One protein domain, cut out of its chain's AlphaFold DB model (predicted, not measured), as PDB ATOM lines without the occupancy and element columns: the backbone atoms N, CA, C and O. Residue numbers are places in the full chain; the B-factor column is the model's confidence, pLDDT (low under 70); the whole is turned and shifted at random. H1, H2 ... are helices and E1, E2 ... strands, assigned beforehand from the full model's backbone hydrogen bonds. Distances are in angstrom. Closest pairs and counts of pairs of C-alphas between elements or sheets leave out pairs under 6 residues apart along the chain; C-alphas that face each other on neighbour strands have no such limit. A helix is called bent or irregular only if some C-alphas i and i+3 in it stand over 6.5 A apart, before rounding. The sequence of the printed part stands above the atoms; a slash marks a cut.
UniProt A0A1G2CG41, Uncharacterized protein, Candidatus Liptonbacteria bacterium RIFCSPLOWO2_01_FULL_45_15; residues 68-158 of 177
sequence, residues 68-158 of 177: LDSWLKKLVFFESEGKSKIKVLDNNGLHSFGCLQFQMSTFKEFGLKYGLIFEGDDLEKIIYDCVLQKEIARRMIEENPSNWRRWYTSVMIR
ATOM      1  N   LEU A  68     -15.645 -15.901  25.229       95.00
ATOM      2  CA  LEU A  68     -15.397 -16.818  24.124       95.00
ATOM      3  C   LEU A  68     -16.671 -17.122  23.323       95.00
ATOM      4  O   LEU A  68     -16.621 -17.160  22.098       95.00
ATOM      5  N   ASP A  69     -17.832 -17.242  23.966       94.94
ATOM      6  CA  ASP A  69     -19.120 -17.483  23.297       94.94
ATOM      7  C   ASP A  69     -19.517 -16.289  22.438       94.94
ATOM      8  O   ASP A  69     -19.971 -16.439  21.299       94.94
ATOM      9  N   SER A  70     -19.313 -15.086  22.975       95.56
ATOM     10  CA  SER A  70     -19.526 -13.847  22.232       95.56
ATOM     11  C   SER A  70     -18.561 -13.732  21.052       95.56
ATOM     12  O   SER A  70     -18.969 -13.310  19.967       95.56
ATOM     13  N   TRP A  71     -17.303 -14.139  21.227       97.50
ATOM     14  CA  TRP A  71     -16.324 -14.191  20.146       97.50
ATOM     15  C   TRP A  71     -16.709 -15.216  19.066       97.50
ATOM     16  O   TRP A  71     -16.759 -14.861  17.890       97.50
ATOM     17  N   LEU A  72     -17.102 -16.438  19.440       97.62
ATOM     18  CA  LEU A  72     -17.562 -17.482  18.513       97.62
ATOM     19  C   LEU A  72     -18.822 -17.062  17.752       97.62
ATOM     20  O   LEU A  72     -18.947 -17.322  16.556       97.62
ATOM     21  N   LYS A  73     -19.758 -16.369  18.411       97.25
ATOM     22  CA  LYS A  73     -20.948 -15.818  17.747       97.25
ATOM     23  C   LYS A  73     -20.572 -14.803  16.669       97.25
ATOM     24  O   LYS A  73     -21.165 -14.813  15.592       97.25
ATOM     25  N   LYS A  74     -19.598 -13.933  16.947       97.94
ATOM     26  CA  LYS A  74     -19.071 -13.002  15.944       97.94
ATOM     27  C   LYS A  74     -18.358 -13.766  14.830       97.94
ATOM     28  O   LYS A  74     -18.628 -13.486  13.671       97.94
ATOM     29  N   LEU A  75     -17.540 -14.769  15.153       98.31
ATOM     30  CA  LEU A  75     -16.856 -15.595  14.157       98.31
ATOM     31  C   LEU A  75     -17.836 -16.224  13.156       98.31
ATOM     32  O   LEU A  75     -17.621 -16.098  11.958       98.31
ATOM     33  N   VAL A  76     -18.954 -16.788  13.623       98.50
ATOM     34  CA  VAL A  76     -20.024 -17.313  12.748       98.50
ATOM     35  C   VAL A  76     -20.528 -16.263  11.753       98.50
ATOM     36  O   VAL A  76     -20.749 -16.557  10.579       98.50
ATOM     37  N   PHE A  77     -20.720 -15.022  12.201       98.25
ATOM     38  CA  PHE A  77     -21.152 -13.950  11.308       98.25
ATOM     39  C   PHE A  77     -20.089 -13.624  10.254       98.25
ATOM     40  O   PHE A  77     -20.428 -13.395   9.097       98.25
ATOM     41  N   PHE A  78     -18.806 -13.638  10.625       98.06
ATOM     42  CA  PHE A  78     -17.733 -13.440   9.660       98.06
ATOM     43  C   PHE A  78     -17.697 -14.597   8.650       98.06
ATOM     44  O   PHE A  78     -17.742 -14.340   7.452       98.06
ATOM     45  N   GLU A  79     -17.675 -15.847   9.099       98.00
ATOM     46  CA  GLU A  79     -17.493 -17.014   8.226       98.00
ATOM     47  C   GLU A  79     -18.669 -17.271   7.274       98.00
ATOM     48  O   GLU A  79     -18.457 -17.592   6.108       98.00
ATOM     49  N   SER A  80     -19.913 -17.118   7.737       97.94
ATOM     50  CA  SER A  80     -21.084 -17.541   6.958       97.94
ATOM     51  C   SER A  80     -22.240 -16.546   6.925       97.94
ATOM     52  O   SER A  80     -23.320 -16.888   6.435       97.94
ATOM     53  N   GLU A  81     -22.066 -15.346   7.488       97.88
ATOM     54  CA  GLU A  81     -23.158 -14.388   7.723       97.88
ATOM     55  C   GLU A  81     -24.298 -15.008   8.559       97.88
ATOM     56  O   GLU A  81     -25.464 -14.641   8.423       97.88
ATOM     57  N   GLY A  82     -23.983 -15.993   9.411       96.56
ATOM     58  CA  GLY A  82     -24.974 -16.715  10.218       96.56
ATOM     59  C   GLY A  82     -25.690 -17.867   9.508       96.56
ATOM     60  O   GLY A  82     -26.555 -18.505  10.110       96.56
ATOM     61  N   LYS A  83     -25.338 -18.189   8.259       97.69
ATOM     62  CA  LYS A  83     -25.910 -19.330   7.529       97.69
ATOM     63  C   LYS A  83     -25.288 -20.636   8.033       97.69
ATOM     64  O   LYS A  83     -24.070 -20.753   8.122       97.69
ATOM     65  N   SER A  84     -26.107 -21.633   8.360       95.81
ATOM     66  CA  SER A  84     -25.637 -22.918   8.911       95.81
ATOM     67  C   SER A  84     -25.516 -24.044   7.886       95.81
ATOM     68  O   SER A  84     -24.823 -25.021   8.140       95.81
ATOM     69  N   LYS A  85     -26.161 -23.922   6.723       97.19
ATOM     70  CA  LYS A  85     -26.213 -24.964   5.683       97.19
ATOM     71  C   LYS A  85     -25.587 -24.486   4.377       97.19
ATOM     72  O   LYS A  85     -26.239 -24.481   3.338       97.19
ATOM     73  N   ILE A  86     -24.343 -24.020   4.450       97.94
ATOM     74  CA  ILE A  86     -23.584 -23.580   3.275       97.94
ATOM     75  C   ILE A  86     -22.341 -24.442   3.083       97.94
ATOM     76  O   ILE A  86     -21.747 -24.919   4.051       97.94
ATOM     77  N   LYS A  87     -21.969 -24.632   1.821       98.12
ATOM     78  CA  LYS A  87     -20.765 -25.331   1.385       98.12
ATOM     79  C   LYS A  87     -20.069 -24.436   0.372       98.12
ATOM     80  O   LYS A  87     -20.684 -24.067  -0.627       98.12
ATOM     81  N   VAL A  88     -18.826 -24.069   0.645       98.00
ATOM     82  CA  VAL A  88     -18.032 -23.161  -0.192       98.00
ATOM     83  C   VAL A  88     -16.785 -23.903  -0.653       98.00
ATOM     84  O   VAL A  88     -16.203 -24.663   0.115       98.00
ATOM     85  N   LEU A  89     -16.412 -23.740  -1.921       97.94
ATOM     86  CA  LEU A  89     -15.165 -24.273  -2.466       97.94
ATOM     87  C   LEU A  89     -14.055 -23.236  -2.260       97.94
ATOM     88  O   LEU A  89     -14.145 -22.129  -2.789       97.94
ATOM     89  N   ASP A  90     -13.024 -23.601  -1.505       95.12
ATOM     90  CA  ASP A  90     -11.857 -22.762  -1.245       95.12
ATOM     91  C   ASP A  90     -10.859 -22.802  -2.414       95.12
ATOM     92  O   ASP A  90     -10.841 -23.718  -3.239       95.12
ATOM     93  N   ASN A  91      -9.935 -21.836  -2.443       94.06
ATOM     94  CA  ASN A  91      -8.883 -21.746  -3.467       94.06
ATOM     95  C   ASN A  91      -7.920 -22.950  -3.484       94.06
ATOM     96  O   ASN A  91      -7.212 -23.155  -4.465       94.06
ATOM     97  N   ASN A  92      -7.868 -23.734  -2.405       94.25
ATOM     98  CA  ASN A  92      -7.080 -24.967  -2.327       94.25
ATOM     99  C   ASN A  92      -7.816 -26.188  -2.924       94.25
ATOM    100  O   ASN A  92      -7.298 -27.300  -2.845       94.25
ATOM    101  N   GLY A  93      -9.019 -26.000  -3.481       97.12
ATOM    102  CA  GLY A  93      -9.852 -27.069  -4.033       97.12
ATOM    103  C   GLY A  93     -10.587 -27.906  -2.982       97.12
ATOM    104  O   GLY A  93     -11.234 -28.892  -3.334       97.12
ATOM    105  N   LEU A  94     -10.501 -27.542  -1.700       97.50
ATOM    106  CA  LEU A  94     -11.226 -28.195  -0.615       97.50
ATOM    107  C   LEU A  94     -12.525 -27.451  -0.315       97.50
ATOM    108  O   LEU A  94     -12.665 -26.263  -0.586       97.50
ATOM    109  N   HIS A  95     -13.491 -28.168   0.252       98.31
ATOM    110  CA  HIS A  95     -14.755 -27.574   0.660       98.31
ATOM    111  C   HIS A  95     -14.743 -27.200   2.140       98.31
ATOM    112  O   HIS A  95     -14.291 -27.983   2.983       98.31
ATOM    113  N   SER A  96     -15.325 -26.043   2.426       98.25
ATOM    114  CA  SER A  96     -15.603 -25.527   3.760       98.25
ATOM    115  C   SER A  96     -17.109 -25.553   4.026       98.25
ATOM    116  O   SER A  96     -17.920 -25.275   3.139       98.25
ATOM    117  N   PHE A  97     -17.496 -25.961   5.234       98.62
ATOM    118  CA  PHE A  97     -18.861 -26.372   5.557       98.62
ATOM    119  C   PHE A  97     -19.433 -25.626   6.766       98.62
ATOM    120  O   PHE A  97     -18.764 -25.392   7.777       98.62
ATOM    121  N   GLY A  98     -20.730 -25.344   6.700       98.31
ATOM    122  CA  GLY A  98     -21.534 -24.907   7.835       98.31
ATOM    123  C   GLY A  98     -21.276 -23.470   8.288       98.31
ATOM    124  O   GLY A  98     -20.919 -22.607   7.488       98.31
ATOM    125  N   CYS A  99     -21.513 -23.188   9.568       98.44
ATOM    126  CA  CYS A  99     -21.524 -21.815  10.076       98.44
ATOM    127  C   CYS A  99     -20.138 -21.250  10.416       98.44
ATOM    128  O   CYS A  99     -19.951 -20.042  10.377       98.44
ATOM    129  N   LEU A 100     -19.172 -22.112  10.729       98.50
ATOM    130  CA  LEU A 100     -17.775 -21.748  10.989       98.50
ATOM    131  C   LEU A 100     -16.842 -22.100   9.826       98.50
ATOM    132  O   LEU A 100     -15.626 -22.028   9.995       98.50
ATOM    133  N   GLN A 101     -17.404 -22.504   8.678       98.56
ATOM    134  CA  GLN A 101     -16.654 -22.848   7.464       98.56
ATOM    135  C   GLN A 101     -15.517 -23.850   7.733       98.56
ATOM    136  O   GLN A 101     -14.394 -23.702   7.264       98.56
ATOM    137  N   PHE A 102     -15.799 -24.903   8.507       98.50
ATOM    138  CA  PHE A 102     -14.817 -25.956   8.765       98.50
ATOM    139  C   PHE A 102     -14.529 -26.766   7.501       98.50
ATOM    140  O   PHE A 102     -15.453 -27.182   6.805       98.50
ATOM    141  N   GLN A 103     -13.261 -27.108   7.276       98.25
ATOM    142  CA  GLN A 103     -12.896 -28.195   6.370       98.25
ATOM    143  C   GLN A 103     -13.162 -29.554   7.033       98.25
ATOM    144  O   GLN A 103     -12.929 -29.725   8.234       98.25
ATOM    145  N   MET A 104     -13.591 -30.540   6.238       98.25
ATOM    146  CA  MET A 104     -13.982 -31.874   6.722       98.25
ATOM    147  C   MET A 104     -12.891 -32.561   7.556       98.25
ATOM    148  O   MET A 104     -13.179 -33.128   8.606       98.25
ATOM    149  N   SER A 105     -11.629 -32.478   7.123       98.12
ATOM    150  CA  SER A 105     -10.489 -33.082   7.828       98.12
ATOM    151  C   SER A 105     -10.304 -32.505   9.231       98.12
ATOM    152  O   SER A 105     -10.137 -33.257  10.184       98.12
ATOM    153  N   THR A 106     -10.402 -31.180   9.363       98.38
ATOM    154  CA  THR A 106     -10.272 -30.478  10.648       98.38
ATOM    155  C   THR A 106     -11.443 -30.809  11.566       98.38
ATOM    156  O   THR A 106     -11.240 -31.102  12.741       98.38
ATOM    157  N   PHE A 107     -12.666 -30.794  11.028       98.62
ATOM    158  CA  PHE A 107     -13.860 -31.161  11.784       98.62
ATOM    159  C   PHE A 107     -13.758 -32.595  12.320       98.62
ATOM    160  O   PHE A 107     -13.984 -32.818  13.507       98.62
ATOM    161  N   LYS A 108     -13.342 -33.548  11.470       98.56
ATOM    162  CA  LYS A 108     -13.137 -34.948  11.860       98.56
ATOM    163  C   LYS A 108     -12.060 -35.088  12.940       98.56
ATOM    164  O   LYS A 108     -12.299 -35.735  13.954       98.56
ATOM    165  N   GLU A 109     -10.891 -34.485  12.723       98.44
ATOM    166  CA  GLU A 109      -9.738 -34.558  13.628       98.44
ATOM    167  C   GLU A 109     -10.112 -34.122  15.050       98.44
ATOM    168  O   GLU A 109      -9.955 -34.891  16.000       98.44
ATOM    169  N   PHE A 110     -10.656 -32.913  15.202       98.62
ATOM    170  CA  PHE A 110     -10.988 -32.379  16.523       98.62
ATOM    171  C   PHE A 110     -12.275 -32.959  17.097       98.62
ATOM    172  O   PHE A 110     -12.362 -33.163  18.307       98.62
ATOM    173  N   GLY A 111     -13.257 -33.269  16.252       98.69
ATOM    174  CA  GLY A 111     -14.472 -33.934  16.697       98.69
ATOM    175  C   GLY A 111     -14.166 -35.281  17.361       98.69
ATOM    176  O   GLY A 111     -14.654 -35.533  18.461       98.69
ATOM    177  N   LEU A 112     -13.331 -36.115  16.728       98.38
ATOM    178  CA  LEU A 112     -12.904 -37.399  17.295       98.38
ATOM    179  C   LEU A 112     -12.047 -37.195  18.545       98.38
ATOM    180  O   LEU A 112     -12.289 -37.829  19.569       98.38
ATOM    181  N   LYS A 113     -11.079 -36.268  18.489       98.44
ATOM    182  CA  LYS A 113     -10.185 -35.959  19.615       98.44
ATOM    183  C   LYS A 113     -10.948 -35.589  20.889       98.44
ATOM    184  O   LYS A 113     -10.540 -35.981  21.978       98.44
ATOM    185  N   TYR A 114     -12.040 -34.839  20.762       98.38
ATOM    186  CA  TYR A 114     -12.849 -34.399  21.899       98.38
ATOM    187  C   TYR A 114     -14.012 -35.337  22.243       98.38
ATOM    188  O   TYR A 114     -14.762 -35.029  23.171       98.38
ATOM    189  N   GLY A 115     -14.171 -36.453  21.520       97.94
ATOM    190  CA  GLY A 115     -15.269 -37.402  21.721       97.94
ATOM    191  C   GLY A 115     -16.649 -36.814  21.412       97.94
ATOM    192  O   GLY A 115     -17.626 -37.171  22.063       97.94
ATOM    193  N   LEU A 116     -16.719 -35.865  20.471       98.00
ATOM    194  CA  LEU A 116     -17.962 -35.202  20.053       98.00
ATOM    195  C   LEU A 116     -18.591 -35.843  18.806       98.00
ATOM    196  O   LEU A 116     -19.760 -35.605  18.517       98.00
ATOM    197  N   ILE A 117     -17.808 -36.641  18.084       98.31
ATOM    198  CA  ILE A 117     -18.229 -37.531  16.995       98.31
ATOM    199  C   ILE A 117     -17.480 -38.859  17.156       98.31
ATOM    200  O   ILE A 117     -16.475 -38.924  17.873       98.31
ATOM    201  N   PHE A 118     -17.928 -39.893  16.457       98.12
ATOM    202  CA  PHE A 118     -17.364 -41.238  16.507       98.12
ATOM    203  C   PHE A 118     -16.933 -41.738  15.120       98.12
ATOM    204  O   PHE A 118     -17.369 -41.249  14.077       98.12
ATOM    205  N   GLU A 119     -16.038 -42.729  15.100       98.00
ATOM    206  CA  GLU A 119     -15.693 -43.455  13.872       98.00
ATOM    207  C   GLU A 119     -16.958 -44.117  13.297       98.00
ATOM    208  O   GLU A 119     -17.655 -44.847  14.001       98.00
ATOM    209  N   GLY A 120     -17.251 -43.871  12.017       96.81
ATOM    210  CA  GLY A 120     -18.440 -44.391  11.326       96.81
ATOM    211  C   GLY A 120     -19.622 -43.420  11.237       96.81
ATOM    212  O   GLY A 120     -20.560 -43.693  10.490       96.81
ATOM    213  N   ASP A 121     -19.563 -42.280  11.927       97.81
ATOM    214  CA  ASP A 121     -20.560 -41.220  11.791       97.81
ATOM    215  C   ASP A 121     -20.628 -40.670  10.353       97.81
ATOM    216  O   ASP A 121     -19.608 -40.498   9.676       97.81
ATOM    217  N   ASP A 122     -21.838 -40.330   9.894       98.06
ATOM    218  CA  ASP A 122     -22.053 -39.638   8.616       98.06
ATOM    219  C   ASP A 122     -21.650 -38.159   8.736       98.06
ATOM    220  O   ASP A 122     -22.455 -37.265   9.030       98.06
ATOM    221  N   LEU A 123     -20.354 -37.910   8.535       97.69
ATOM    222  CA  LEU A 123     -19.749 -36.595   8.721       97.69
ATOM    223  C   LEU A 123     -20.333 -35.530   7.791       97.69
ATOM    224  O   LEU A 123     -20.430 -34.374   8.199       97.69
ATOM    225  N   GLU A 124     -20.756 -35.886   6.572       96.44
ATOM    226  CA  GLU A 124     -21.357 -34.918   5.644       96.44
ATOM    227  C   GLU A 124     -22.680 -34.368   6.169       96.44
ATOM    228  O   GLU A 124     -22.995 -33.199   5.949       96.44
ATOM    229  N   LYS A 125     -23.440 -35.176   6.909       97.38
ATOM    230  CA  LYS A 125     -24.673 -34.733   7.554       97.38
ATOM    231  C   LYS A 125     -24.397 -33.944   8.833       97.38
ATOM    232  O   LYS A 125     -25.025 -32.909   9.063       97.38
ATOM    233  N   ILE A 126     -23.470 -34.427   9.657       98.06
ATOM    234  CA  ILE A 126     -23.209 -33.895  11.002       98.06
ATOM    235  C   ILE A 126     -22.449 -32.566  10.960       98.06
ATOM    236  O   ILE A 126     -22.701 -31.692  11.790       98.06
ATOM    237  N   ILE A 127     -21.575 -32.354   9.969       98.50
ATOM    238  CA  ILE A 127     -20.760 -31.135   9.876       98.50
ATOM    239  C   ILE A 127     -21.596 -29.851   9.785       98.50
ATOM    240  O   ILE A 127     -21.097 -28.790  10.129       98.50
ATOM    241  N   TYR A 128     -22.866 -29.907   9.374       98.38
ATOM    242  CA  TYR A 128     -23.742 -28.729   9.318       98.38
ATOM    243  C   TYR A 128     -24.366 -28.330  10.668       98.38
ATOM    244  O   TYR A 128     -25.043 -27.299  10.745       98.38
ATOM    245  N   ASP A 129     -24.162 -29.105  11.737       98.06
ATOM    246  CA  ASP A 129     -24.627 -28.737  13.074       98.06
ATOM    247  C   ASP A 129     -23.764 -27.605  13.656       98.06
ATOM    248  O   ASP A 129     -22.649 -27.797  14.142       98.06
ATOM    249  N   CYS A 130     -24.307 -26.389  13.629       98.06
ATOM    250  CA  CYS A 130     -23.610 -25.203  14.114       98.06
ATOM    251  C   CYS A 130     -23.359 -25.213  15.633       98.06
ATOM    252  O   CYS A 130     -22.432 -24.555  16.107       98.06
ATOM    253  N   VAL A 131     -24.177 -25.918  16.421       97.69
ATOM    254  CA  VAL A 131     -23.943 -26.049  17.866       97.69
ATOM    255  C   VAL A 131     -22.703 -26.904  18.090       97.69
ATOM    256  O   VAL A 131     -21.791 -26.469  18.791       97.69
ATOM    257  N   LEU A 132     -22.631 -28.045  17.407       98.31
ATOM    258  CA  LEU A 132     -21.475 -28.936  17.438       98.31
ATOM    259  C   LEU A 132     -20.201 -28.255  16.913       98.31
ATOM    260  O   LEU A 132     -19.158 -28.332  17.558       98.31
ATOM    261  N   GLN A 133     -20.280 -27.524  15.794       98.62
ATOM    262  CA  GLN A 133     -19.139 -26.764  15.270       98.62
ATOM    263  C   GLN A 133     -18.593 -25.761  16.296       98.62
ATOM    264  O   GLN A 133     -17.381 -25.671  16.485       98.62
ATOM    265  N   LYS A 134     -19.471 -25.009  16.973       98.25
ATOM    266  CA  LYS A 134     -19.054 -24.053  18.009       98.25
ATOM    267  C   LYS A 134     -18.428 -24.745  19.211       98.25
ATOM    268  O   LYS A 134     -17.469 -24.212  19.750       98.25
ATOM    269  N   GLU A 135     -18.946 -25.900  19.618       97.88
ATOM    270  CA  GLU A 135     -18.374 -26.670  20.726       97.88
ATOM    271  C   GLU A 135     -16.979 -27.208  20.382       97.88
ATOM    272  O   GLU A 135     -16.051 -27.067  21.175       97.88
ATOM    273  N   ILE A 136     -16.789 -27.732  19.166       98.50
ATOM    274  CA  ILE A 136     -15.463 -28.126  18.672       98.50
ATOM    275  C   ILE A 136     -14.522 -26.915  18.667       98.50
ATOM    276  O   ILE A 136     -13.433 -26.980  19.230       98.50
ATOM    277  N   ALA A 137     -14.946 -25.792  18.081       98.38
ATOM    278  CA  ALA A 137     -14.131 -24.582  18.008       98.38
ATOM    279  C   ALA A 137     -13.783 -24.020  19.396       98.38
ATOM    280  O   ALA A 137     -12.649 -23.600  19.607       98.38
ATOM    281  N   ARG A 138     -14.723 -24.050  20.348       97.75
ATOM    282  CA  ARG A 138     -14.491 -23.675  21.748       97.75
ATOM    283  C   ARG A 138     -13.334 -24.487  22.330       97.75
ATOM    284  O   ARG A 138     -12.324 -23.898  22.708       97.75
ATOM    285  N   ARG A 139     -13.434 -25.821  22.296       97.44
ATOM    286  CA  ARG A 139     -12.400 -26.722  22.833       97.44
ATOM    287  C   ARG A 139     -11.057 -26.563  22.129       97.44
ATOM    288  O   ARG A 139     -10.021 -26.636  22.776       97.44
ATOM    289  N   MET A 140     -11.062 -26.283  20.823       98.19
ATOM    290  CA  MET A 140      -9.835 -25.974  20.082       98.19
ATOM    291  C   MET A 140      -9.117 -24.748  20.644       98.19
ATOM    292  O   MET A 140      -7.894 -24.774  20.761       98.19
ATOM    293  N   ILE A 141      -9.852 -23.675  20.945       97.81
ATOM    294  CA  ILE A 141      -9.275 -22.431  21.464       97.81
ATOM    295  C   ILE A 141      -8.835 -22.586  22.921       97.81
ATOM    296  O   ILE A 141      -7.743 -22.133  23.255       97.81
ATOM    297  N   GLU A 142      -9.648 -23.237  23.751       95.06
ATOM    298  CA  GLU A 142      -9.335 -23.506  25.160       95.06
ATOM    299  C   GLU A 142      -8.087 -24.397  25.292       95.06
ATOM    300  O   GLU A 142      -7.192 -24.096  26.075       95.06
ATOM    301  N   GLU A 143      -7.967 -25.450  24.474       96.25
ATOM    302  CA  GLU A 143      -6.800 -26.339  24.500       96.25
ATOM    303  C   GLU A 143      -5.529 -25.659  23.971       96.25
ATOM    304  O   GLU A 143      -4.447 -25.790  24.544       96.25
ATOM    305  N   ASN A 144      -5.630 -24.964  22.836       96.88
ATOM    306  CA  ASN A 144      -4.506 -24.244  22.254       96.88
ATOM    307  C   ASN A 144      -5.001 -22.950  21.607       96.88
ATOM    308  O   ASN A 144      -5.498 -22.984  20.474       96.88
ATOM    309  N   PRO A 145      -4.752 -21.790  22.241       96.06
ATOM    310  CA  PRO A 145      -5.187 -20.507  21.711       96.06
ATOM    311  C   PRO A 145      -4.723 -20.261  20.273       96.06
ATOM    312  O   PRO A 145      -5.436 -19.623  19.513       96.06
ATOM    313  N   SER A 146      -3.585 -20.816  19.832       97.12
ATOM    314  CA  SER A 146      -3.081 -20.648  18.458       97.12
ATOM    315  C   SER A 146      -3.954 -21.297  17.377       97.12
ATOM    316  O   SER A 146      -3.767 -21.000  16.194       97.12
ATOM    317  N   ASN A 147      -4.923 -22.143  17.746       98.19
ATOM    318  CA  ASN A 147      -5.867 -22.747  16.805       98.19
ATOM    319  C   ASN A 147      -6.760 -21.717  16.094       98.19
ATOM    320  O   ASN A 147      -7.287 -22.031  15.024       98.19
ATOM    321  N   TRP A 148      -6.852 -20.470  16.587       98.00
ATOM    322  CA  TRP A 148      -7.550 -19.378  15.887       98.00
ATOM    323  C   TRP A 148      -7.037 -19.162  14.456       98.00
ATOM    324  O   TRP A 148      -7.774 -18.673  13.603       98.00
ATOM    325  N   ARG A 149      -5.784 -19.551  14.162       98.00
ATOM    326  CA  ARG A 149      -5.147 -19.395  12.843       98.00
ATOM    327  C   ARG A 149      -5.887 -20.111  11.716       98.00
ATOM    328  O   ARG A 149      -5.719 -19.736  10.561       98.00
ATOM    329  N   ARG A 150      -6.728 -21.098  12.031       97.75
ATOM    330  CA  ARG A 150      -7.600 -21.756  11.045       97.75
ATOM    331  C   ARG A 150      -8.647 -20.799  10.457       97.75
ATOM    332  O   ARG A 150      -9.090 -21.018   9.341       97.75
ATOM    333  N   TRP A 151      -8.927 -19.694  11.148       97.88
ATOM    334  CA  TRP A 151      -9.777 -18.589  10.701       97.88
ATOM    335  C   TRP A 151      -8.978 -17.293  10.493       97.88
ATOM    336  O   TRP A 151      -9.469 -16.195  10.760       97.88
ATOM    337  N   TYR A 152      -7.719 -17.397  10.043       97.62
ATOM    338  CA  TYR A 152      -6.793 -16.260   9.929       97.62
ATOM    339  C   TYR A 152      -7.401 -15.051   9.208       97.62
ATOM    340  O   TYR A 152      -7.267 -13.923   9.681       97.62
ATOM    341  N   THR A 153      -8.102 -15.267   8.093       97.19
ATOM    342  CA  THR A 153      -8.720 -14.180   7.324       97.19
ATOM    343  C   THR A 153      -9.768 -13.434   8.148       97.19
ATOM    344  O   THR A 153      -9.741 -12.206   8.203       97.19
ATOM    345  N   SER A 154     -10.659 -14.137   8.843       98.00
ATOM    346  CA  SER A 154     -11.679 -13.497   9.680       98.00
ATOM    347  C   SER A 154     -11.075 -12.798  10.894       98.00
ATOM    348  O   SER A 154     -11.428 -11.657  11.189       98.00
ATOM    349  N   VAL A 155     -10.106 -13.443  11.547       98.19
ATOM    350  CA  VAL A 155      -9.442 -12.929  12.753       98.19
ATOM    351  C   VAL A 155      -8.572 -11.708  12.461       98.19
ATOM    352  O   VAL A 155      -8.738 -10.676  13.111       98.19
ATOM    353  N   MET A 156      -7.671 -11.808  11.482       97.81
ATOM    354  CA  MET A 156      -6.616 -10.818  11.239       97.81
ATOM    355  C   MET A 156      -6.938  -9.853  10.103       97.81
ATOM    356  O   MET A 156      -6.669  -8.664  10.230       97.81
ATOM    357  N   ILE A 157      -7.499 -10.342   8.992       97.81
ATOM    358  CA  ILE A 157      -7.717  -9.510   7.795       97.81
ATOM    359  C   ILE A 157      -9.021  -8.723   7.908       97.81
ATOM    360  O   ILE A 157      -9.068  -7.545   7.572       97.81
ATOM    361  N   ARG A 158     -10.081  -9.361   8.410       97.75
ATOM    362  CA  ARG A 158     -11.401  -8.733   8.553       97.75
ATOM    363  C   ARG A 158     -11.611  -8.077   9.920       97.75
ATOM    364  O   ARG A 158     -12.599  -7.374  10.099       97.75
TER     365      ARG A 158
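Overview. This is residues 68 to 158 of the 177 residues of an uncharacterized protein of Candidatus Liptonbacteria bacterium RIFCSPLOWO2_01_FULL_45_15 (UniProt A0A1G2CG41). H4 crosses between H1 and H2, which pack on it from opposite sides at steep angles, and H5 meets its last turns at a corner and folds back toward H1. The small hairpin of E1 and E2 lies at the end away from H4. The 91 printed residues include five named helices and two antiparallel strands, in the order H1 E1 E2 H2 H3 H4 H5; the class is mostly helix. The whole is compact, radius of gyration of the C-alphas 12.3 A, spanning 36 by 28 by 22 A.

Arrangement. Start at H1, residues 68 to 80: its residues 68 to 72 alone touch the hub H4, residues 130 to 143, at a steep tilt of 55 degrees, closest C-alphas Leu 72 and Lys 134, 6.8 A. Next find the hairpin of E1, residues 87 to 89, and E2, residues 95 to 97, where N 88 and O 96 are 2.9 A apart. H2, residues 104 to 113, touches H4 at a steep 64 degrees, closest C-alphas Gly 111 and Ile 136, 6.2 A. H3, residues 123 to 126, is close to H2 but not clearly touching: C-alphas Lys 108 and Leu 123, 7.5 A. H5, residues 145 to 157, only just touches H4, only at the corner, with 3 pairs of C-alphas within 8 A, closest Ile 141 and Asn 147, 5.8 A. Every O i to N i+4 pair is within hydrogen-bond range in H1, H2 and H4; H5 has 3 of 9, beside 7 of 10 O i to N i+3 pairs, and H3 is too short for an i+4 pair.

Along the chain. Find C-alpha 68 at (-15.397, -16.818, 24.124); H1 runs 18.1 A from there. H2 runs 14.0 A and H4 19.8 A. H5, irregular with C-alphas 150 and 153 8.5 A apart, runs 17.9 A to C-alpha 157 at (-7.717, -9.510, 7.795).

Size, cuts and confidence. The farthest C-alphas, Gly 120 and Ile 157, are 36.7 A apart. The printed part has no cut and no long link; no printed residue is under 70 in pLDDT.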